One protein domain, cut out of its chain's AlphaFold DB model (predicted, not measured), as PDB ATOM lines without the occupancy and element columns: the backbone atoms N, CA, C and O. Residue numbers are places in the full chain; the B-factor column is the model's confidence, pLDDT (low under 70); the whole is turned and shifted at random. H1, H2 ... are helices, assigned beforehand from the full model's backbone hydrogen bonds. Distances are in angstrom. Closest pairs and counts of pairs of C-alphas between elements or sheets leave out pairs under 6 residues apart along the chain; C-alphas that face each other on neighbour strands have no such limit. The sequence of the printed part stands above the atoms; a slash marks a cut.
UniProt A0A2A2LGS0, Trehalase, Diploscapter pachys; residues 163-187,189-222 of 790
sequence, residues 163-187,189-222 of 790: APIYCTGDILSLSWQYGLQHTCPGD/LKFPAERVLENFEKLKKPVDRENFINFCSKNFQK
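Overview. This is residues 163 to 187 and 189 to 222 of the 790 residues of the protein "Trehalase" of Diploscapter pachys (UniProt A0A2A2LGS0). This is a small rounded cluster of short helices: H3 and H4 run side by side in opposite ways as a loose helical hairpin, and H2 crosses over one side of that pair, with the single turn of H1 at a corner beside it. The stretch of residues 178 to 187, which has no named element, loops along the side of the body away from H3. The printed part has 59 residues with four named helices, in the order H1, H2, H3, H4, and no named strand; the class is all helix. The whole is compact, with a radius of gyration of the C-alphas of 10.1 A, and its C-alphas span 24 by 23 by 20 A.

Along the chain. The printed part begins with H1, residues 163 to 166, whose first C-alpha, that of Ala 163, is at (244.785, 190.829, 189.178). H2 follows at residues 169 to 177 and is 12.5 A long from first to last C-alpha. H3, residues 193 to 201, is also 12.5 A long and begins with C-alpha 193 at (240.335, 193.936, 181.835). H4, residues 209 to 219, is the longest helix by residues, measures 15.2 A and ends with C-alpha 219 at (232.167, 189.620, 180.339).

Arrangement. H1 and H2 touch only at the corner by their link, and their closest C-alphas, those of Ile 165 and Ile 171, are 5.7 A apart. H1 is close to H3 but not clearly touching, with the C-alphas of Ile 165 and Leu 197 the closest at 7.6 A. H2 is close to H3 but not clearly touching, with the C-alphas of Ile 171 and Phe 200 the closest at 7.8 A. Their lines stand at a steep tilt of 67 degrees, the same way. H2 and H4 are near each other, with 10 pairs of C-alphas within 10 A and no pair within 8 A. H3 and H4 form a helical hairpin; they only just touch, with 3 pairs of C-alphas within 8 A, the closest being those of Val 196 and Asn 219, 6.1 A apart. They run opposite ways at a shallow tilt of 25 degrees. H1 and H4 are apart. In H2, H3 and H4 every O i to N i+4 pair is within hydrogen-bond range; H1 is too short for such a pair, and its one O i to N i+3 pair is within range.

Size, cuts and confidence. The two C-alphas farthest apart are those of Lys 205 and Lys 222, at 26.2 A. Residue 188 is not printed, and C-alphas 187 and 189 are 7.2 A apart across this cut, which falls in the link from H2 to H3. Of the links that are printed whole, H1 to H2 is tight and H3 to H4 is short. The mean pLDDT of the printed part is 91.3, and no printed residue is under 70.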
ATOM      1  N   ALA A 163     244.798 191.116 187.746       94.06
ATOM      2  CA  ALA A 163     244.785 190.829 189.178       94.06
ATOM      3  C   ALA A 163     243.478 191.238 189.886       94.06
ATOM      4  O   ALA A 163     242.943 190.388 190.597       94.06
ATOM      5  N   PRO A 164     242.877 192.425 189.639       94.88
ATOM      6  CA  PRO A 164     241.613 192.819 190.282       94.88
ATOM      7  C   PRO A 164     240.383 191.989 189.874       94.88
ATOM      8  O   PRO A 164     239.287 192.217 190.375       94.88
ATOM      9  N   ILE A 165     240.538 191.088 188.900       95.94
ATOM     10  CA  ILE A 165     239.479 190.194 188.427       95.94
ATOM     11  C   ILE A 165     239.715 188.787 188.975       95.94
ATOM     12  O   ILE A 165     238.801 188.180 189.524       95.94
ATOM     13  N   TYR A 166     240.930 188.263 188.795       94.62
ATOM     14  CA  TYR A 166     241.243 186.850 189.023       94.62
ATOM     15  C   TYR A 166     241.943 186.561 190.349       94.62
ATOM     16  O   TYR A 166     241.982 185.398 190.747       94.62
ATOM     17  N   CYS A 167     242.522 187.572 191.000       92.19
ATOM     18  CA  CYS A 167     243.416 187.381 192.144       92.19
ATOM     19  C   CYS A 167     243.031 188.183 193.382       92.19
ATOM     20  O   CYS A 167     243.338 187.776 194.497       92.19
ATOM     21  N   THR A 168     242.365 189.316 193.201       91.94
ATOM     22  CA  THR A 168     241.854 190.154 194.284       91.94
ATOM     23  C   THR A 168     240.535 190.790 193.872       91.94
ATOM     24  O   THR A 168     240.087 190.632 192.738       91.94
ATOM     25  N   GLY A 169     239.943 191.546 194.794       92.19
ATOM     26  CA  GLY A 169     238.833 192.437 194.498       92.19
ATOM     27  C   GLY A 169     237.464 191.768 194.517       92.19
ATOM     28  O   GLY A 169     237.306 190.563 194.731       92.19
ATOM     29  N   ASP A 170     236.458 192.605 194.296       93.69
ATOM     30  CA  ASP A 170     235.053 192.273 194.511       93.69
ATOM     31  C   ASP A 170     234.547 191.168 193.580       93.69
ATOM     32  O   ASP A 170     233.706 190.372 193.986       93.69
ATOM     33  N   ILE A 171     235.071 191.076 192.351       95.12
ATOM     34  CA  ILE A 171     234.665 190.030 191.402       95.12
ATOM     35  C   ILE A 171     235.058 188.652 191.941       95.12
ATOM     36  O   ILE A 171     234.207 187.769 192.011       95.12
ATOM     37  N   LEU A 172     236.316 188.467 192.353       93.62
ATOM     38  CA  LEU A 172     236.778 187.209 192.944       93.62
ATOM     39  C   LEU A 172     235.987 186.883 194.216       93.62
ATOM     40  O   LEU A 172     235.518 185.759 194.389       93.62
ATOM     41  N   SER A 173     235.822 187.876 195.085       91.81
ATOM     42  CA  SER A 173     235.140 187.725 196.366       91.81
ATOM     43  C   SER A 173     233.685 187.265 196.197       91.81
ATOM     44  O   SER A 173     233.295 186.220 196.723       91.81
ATOM     45  N   LEU A 174     232.907 187.962 195.360       89.81
ATOM     46  CA  LEU A 174     231.522 187.596 195.052       89.81
ATOM     47  C   LEU A 174     231.421 186.249 194.337       89.81
ATOM     48  O   LEU A 174     230.491 185.486 194.594       89.81
ATOM     49  N   SER A 175     232.380 185.925 193.466       90.06
ATOM     50  CA  SER A 175     232.435 184.613 192.825       90.06
ATOM     51  C   SER A 175     232.490 183.478 193.837       90.06
ATOM     52  O   SER A 175     231.759 182.503 193.684       90.06
ATOM     53  N   TRP A 176     233.302 183.606 194.882       85.81
ATOM     54  CA  TRP A 176     233.359 182.614 195.950       85.81
ATOM     55  C   TRP A 176     232.111 182.637 196.837       85.81
ATOM     56  O   TRP A 176     231.530 181.585 197.091       85.81
ATOM     57  N   GLN A 177     231.639 183.819 197.243       81.94
ATOM     58  CA  GLN A 177     230.448 183.951 198.095       81.94
ATOM     59  C   GLN A 177     229.161 183.429 197.430       81.94
ATOM     60  O   GLN A 177     228.241 183.005 198.126       81.94
ATOM     61  N   TYR A 178     229.084 183.429 196.095       81.75
ATOM     62  CA  TYR A 178     227.939 182.911 195.334       81.75
ATOM     63  C   TYR A 178     228.108 181.492 194.781       81.75
ATOM     64  O   TYR A 178     227.208 181.021 194.064       81.75
ATOM     65  N   GLY A 179     229.225 180.821 195.081       76.81
ATOM     66  CA  GLY A 179     229.518 179.471 194.591       76.81
ATOM     67  C   GLY A 179     229.759 179.408 193.076       76.81
ATOM     68  O   GLY A 179     229.387 178.439 192.417       76.81
ATOM     69  N   LEU A 180     230.307 180.477 192.490       81.56
ATOM     70  CA  LEU A 180     230.556 180.630 191.055       81.56
ATOM     71  C   LEU A 180     232.036 180.520 190.678       81.56
ATOM     72  O   LEU A 180     232.339 180.615 189.490       81.56
ATOM     73  N   GLN A 181     232.943 180.268 191.621       81.06
ATOM     74  CA  GLN A 181     234.402 180.257 191.445       81.06
ATOM     75  C   GLN A 181     234.922 179.353 190.308       81.06
ATOM     76  O   GLN A 181     235.989 179.604 189.758       81.06
ATOM     77  N   HIS A 182     234.169 178.324 189.900       77.56
ATOM     78  CA  HIS A 182     234.522 177.440 188.773       77.56
ATOM     79  C   HIS A 182     233.996 177.910 187.405       77.56
ATOM     80  O   HIS A 182     234.211 177.254 186.384       77.56
ATOM     81  N   THR A 183     233.241 179.008 187.380       78.69
ATOM     82  CA  THR A 183     232.564 179.534 186.182       78.69
ATOM     83  C   THR A 183     232.767 181.033 185.984       78.69
ATOM     84  O   THR A 183     232.681 181.514 184.854       78.69
ATOM     85  N   CYS A 184     233.041 181.765 187.062       86.12
ATOM     86  CA  CYS A 184     233.287 183.192 187.078       86.12
ATOM     87  C   CYS A 184     234.389 183.512 188.101       86.12
ATOM     88  O   CYS A 184     234.266 183.088 189.249       86.12
ATOM     89  N   PRO A 185     235.415 184.299 187.744       86.38
ATOM     90  CA  PRO A 185     235.770 184.692 186.378       86.38
ATOM     91  C   PRO A 185     236.028 183.468 185.474       86.38
ATOM     92  O   PRO A 185     236.553 182.457 185.927       86.38
ATOM     93  N   GLY A 186     235.610 183.526 184.207       85.50
ATOM     94  CA  GLY A 186     235.779 182.407 183.263       85.50
ATOM     95  C   GLY A 186     237.201 182.294 182.692       85.50
ATOM     96  O   GLY A 186     238.056 183.131 182.971       85.50
ATOM     97  N   ASP A 187     237.431 181.301 181.824       90.25
ATOM     98  CA  ASP A 187     238.753 181.011 181.232       90.25
ATOM     99  C   ASP A 187     239.313 182.144 180.350       90.25
ATOM    100  O   ASP A 187     240.519 182.223 180.133       90.25
ATOM    101  N   LEU A 189     238.514 186.513 179.136       97.50
ATOM    102  CA  LEU A 189     237.775 187.772 179.068       97.50
ATOM    103  C   LEU A 189     237.237 188.031 177.651       97.50
ATOM    104  O   LEU A 189     237.948 187.890 176.658       97.50
ATOM    105  N   LYS A 190     235.989 188.493 177.544       97.19
ATOM    106  CA  LYS A 190     235.394 188.955 176.274       97.19
ATOM    107  C   LYS A 190     235.855 190.360 175.876       97.19
ATOM    108  O   LYS A 190     235.722 190.746 174.717       97.19
ATOM    109  N   PHE A 191     236.379 191.121 176.832       96.94
ATOM    110  CA  PHE A 191     236.866 192.489 176.665       96.94
ATOM    111  C   PHE A 191     238.166 192.683 177.456       96.94
ATOM    112  O   PHE A 191     238.407 191.919 178.387       96.94
ATOM    113  N   PRO A 192     238.983 193.709 177.154       97.12
ATOM    114  CA  PRO A 192     240.111 194.076 178.008       97.12
ATOM    115  C   PRO A 192     239.691 194.264 179.471       97.12
ATOM    116  O   PRO A 192     238.564 194.694 179.744       97.12
ATOM    117  N   ALA A 193     240.599 193.953 180.397       97.06
ATOM    118  CA  ALA A 193     240.335 193.936 181.835       97.06
ATOM    119  C   ALA A 193     239.715 195.247 182.340       97.06
ATOM    120  O   ALA A 193     238.754 195.220 183.102       97.06
ATOM    121  N   GLU A 194     240.193 196.388 181.841       97.44
ATOM    122  CA  GLU A 194     239.697 197.718 182.196       97.44
ATOM    123  C   GLU A 194     238.196 197.855 181.905       97.44
ATOM    124  O   GLU A 194     237.426 198.296 182.754       97.44
ATOM    125  N   ARG A 195     237.748 197.374 180.740       98.06
ATOM    126  CA  ARG A 195     236.332 197.415 180.353       98.06
ATOM    127  C   ARG A 195     235.480 196.453 181.179       98.06
ATOM    128  O   ARG A 195     234.318 196.747 181.446       98.06
ATOM    129  N   VAL A 196     236.028 195.303 181.571       98.06
ATOM    130  CA  VAL A 196     235.331 194.355 182.455       98.06
ATOM    131  C   VAL A 196     235.123 194.970 183.840       98.06
ATOM    132  O   VAL A 196     234.016 194.893 184.369       98.06
ATOM    133  N   LEU A 197     236.135 195.651 184.382       97.69
ATOM    134  CA  LEU A 197     236.045 196.369 185.656       97.69
ATOM    135  C   LEU A 197     235.054 197.542 185.582       97.69
ATOM    136  O   LEU A 197     234.189 197.668 186.444       97.69
ATOM    137  N   GLU A 198     235.075 198.340 184.510       97.88
ATOM    138  CA  GLU A 198     234.066 199.389 184.286       97.88
ATOM    139  C   GLU A 198     232.638 198.833 184.201       97.88
ATOM    140  O   GLU A 198     231.683 199.471 184.647       97.88
ATOM    141  N   ASN A 199     232.464 197.663 183.583       97.69
ATOM    142  CA  ASN A 199     231.164 197.002 183.513       97.69
ATOM    143  C   ASN A 199     230.704 196.510 184.889       97.69
ATOM    144  O   ASN A 199     229.501 196.511 185.146       97.69
ATOM    145  N   PHE A 200     231.637 196.106 185.754       96.44
ATOM    146  CA  PHE A 200     231.347 195.684 187.120       96.44
ATOM    147  C   PHE A 200     230.922 196.867 187.998       96.44
ATOM    148  O   PHE A 200     229.892 196.792 188.659       96.44
ATOM    149  N   GLU A 201     231.625 198.003 187.925       95.44
ATOM    150  CA  GLU A 201     231.281 199.208 188.703       95.44
ATOM    151  C   GLU A 201     229.913 199.811 188.346       95.44
ATOM    152  O   GLU A 201     229.315 200.529 189.146       95.44
ATOM    153  N   LYS A 202     229.381 199.505 187.156       95.81
ATOM    154  CA  LYS A 202     228.028 199.913 186.736       95.81
ATOM    155  C   LYS A 202     226.915 199.077 187.374       95.81
ATOM    156  O   LYS A 202     225.746 199.437 187.225       95.81
ATOM    157  N   LEU A 203     227.234 197.957 188.028       93.25
ATOM    158  CA  LEU A 203     226.231 197.148 188.714       93.25
ATOM    159  C   LEU A 203     225.659 197.919 189.906       93.25
ATOM    160  O   LEU A 203     226.370 198.599 190.645       93.25
ATOM    161  N   LYS A 204     224.343 197.803 190.102       89.44
ATOM    162  CA  LYS A 204     223.672 198.396 191.257       89.44
ATOM    163  C   LYS A 204     224.201 197.726 192.530       89.44
ATOM    164  O   LYS A 204     224.161 196.505 192.622       89.44
ATOM    165  N   LYS A 205     224.674 198.522 193.494       87.94
ATOM    166  CA  LYS A 205     225.130 198.043 194.809       87.94
ATOM    167  C   LYS A 205     223.958 198.071 195.819       87.94
ATOM    168  O   LYS A 205     223.184 199.034 195.781       87.94
ATOM    169  N   PRO A 206     223.803 197.068 196.707       85.12
ATOM    170  CA  PRO A 206     224.559 195.813 196.755       85.12
ATOM    171  C   PRO A 206     224.300 194.957 195.507       85.12
ATOM    172  O   PRO A 206     223.178 194.929 195.005       85.12
ATOM    173  N   VAL A 207     225.347 194.305 194.997       86.75
ATOM    174  CA  VAL A 207     225.245 193.455 193.803       86.75
ATOM    175  C   VAL A 207     224.509 192.185 194.206       86.75
ATOM    176  O   VAL A 207     224.989 191.479 195.077       86.75
ATOM    177  N   ASP A 208     223.355 191.888 193.615       84.00
ATOM    178  CA  ASP A 208     222.684 190.603 193.822       84.00
ATOM    179  C   ASP A 208     223.254 189.508 192.906       84.00
ATOM    180  O   ASP A 208     223.872 189.765 191.867       84.00
ATOM    181  N   ARG A 209     223.004 188.253 193.291       83.31
ATOM    182  CA  ARG A 209     223.546 187.074 192.612       83.31
ATOM    183  C   ARG A 209     223.124 186.972 191.145       83.31
ATOM    184  O   ARG A 209     223.939 186.577 190.314       83.31
ATOM    185  N   GLU A 210     221.881 187.309 190.802       87.12
ATOM    186  CA  GLU A 210     221.384 187.203 189.424       87.12
ATOM    187  C   GLU A 210     222.057 188.241 188.518       87.12
ATOM    188  O   GLU A 210     222.556 187.910 187.437       87.12
ATOM    189  N   ASN A 211     222.166 189.484 188.993       90.12
ATOM    190  CA  ASN A 211     222.895 190.535 188.294       90.12
ATOM    191  C   ASN A 211     224.386 190.207 188.150       90.12
ATOM    192  O   ASN A 211     224.955 190.460 187.082       90.12
ATOM    193  N   PHE A 212     225.007 189.580 189.155       91.12
ATOM    194  CA  PHE A 212     226.388 189.105 189.053       91.12
ATOM    195  C   PHE A 212     226.546 187.978 188.019       91.12
ATOM    196  O   PHE A 212     227.446 188.040 187.183       91.12
ATOM    197  N   ILE A 213     225.638 186.997 187.973       89.62
ATOM    198  CA  ILE A 213     225.637 185.945 186.937       89.62
ATOM    199  C   ILE A 213     225.492 186.557 185.537       89.62
ATOM    200  O   ILE A 213     226.221 186.187 184.609       89.62
ATOM    201  N   ASN A 214     224.589 187.527 185.374       94.88
ATOM    202  CA  ASN A 214     224.406 188.242 184.114       94.88
ATOM    203  C   ASN A 214     225.685 188.995 183.713       94.88
ATOM    204  O   ASN A 214     226.133 188.886 182.569       94.88
ATOM    205  N   PHE A 215     226.316 189.698 184.660       96.50
ATOM    206  CA  PHE A 215     227.626 190.318 184.472       96.50
ATOM    207  C   PHE A 215     228.672 189.295 184.015       96.50
ATOM    208  O   PHE A 215     229.331 189.521 182.996       96.50
ATOM    209  N   CYS A 216     228.773 188.151 184.697       95.38
ATOM    210  CA  CYS A 216     229.731 187.107 184.361       95.38
ATOM    211  C   CYS A 216     229.517 186.589 182.931       95.38
ATOM    212  O   CYS A 216     230.452 186.551 182.131       95.38
ATOM    213  N   SER A 217     228.271 186.273 182.562       95.38
ATOM    214  CA  SER A 217     227.933 185.770 181.224       95.38
ATOM    215  C   SER A 217     228.252 186.765 180.098       95.38
ATOM    216  O   SER A 217     228.587 186.360 178.982       95.38
ATOM    217  N   LYS A 218     228.186 188.073 180.378       97.38
ATOM    218  CA  LYS A 218     228.468 189.147 179.415       97.38
ATOM    219  C   LYS A 218     229.956 189.447 179.263       97.38
ATOM    220  O   LYS A 218     230.355 189.885 178.188       97.38
ATOM    221  N   ASN A 219     230.763 189.203 180.295       97.88
ATOM    222  CA  ASN A 219     232.167 189.620 180.339       97.88
ATOM    223  C   ASN A 219     233.171 188.470 180.239       97.88
ATOM    224  O   ASN A 219     234.292 188.702 179.790       97.88
ATOM    225  N   PHE A 220     232.779 187.243 180.584       96.56
ATOM    226  CA  PHE A 220     233.650 186.071 180.528       96.56
ATOM    227  C   PHE A 220     233.126 185.018 179.555       96.56
ATOM    228  O   PHE A 220     231.937 184.950 179.228       96.56
ATOM    229  N   GLN A 221     234.041 184.181 179.084       91.94
ATOM    230  CA  GLN A 221     233.767 183.042 178.226       91.94
ATOM    231  C   GLN A 221     234.510 181.814 178.750       91.94
ATOM    232  O   GLN A 221     235.689 181.891 179.088       91.94
ATOM    233  N   LYS A 222     233.822 180.667 178.759       88.25
ATOM    234  CA  LYS A 222     234.452 179.357 178.931       88.25
ATOM    235  C   LYS A 222     235.054 178.925 177.598       88.25
ATOM    236  O   LYS A 222     234.340 178.903 176.593       88.25
TER     237      LYS A 222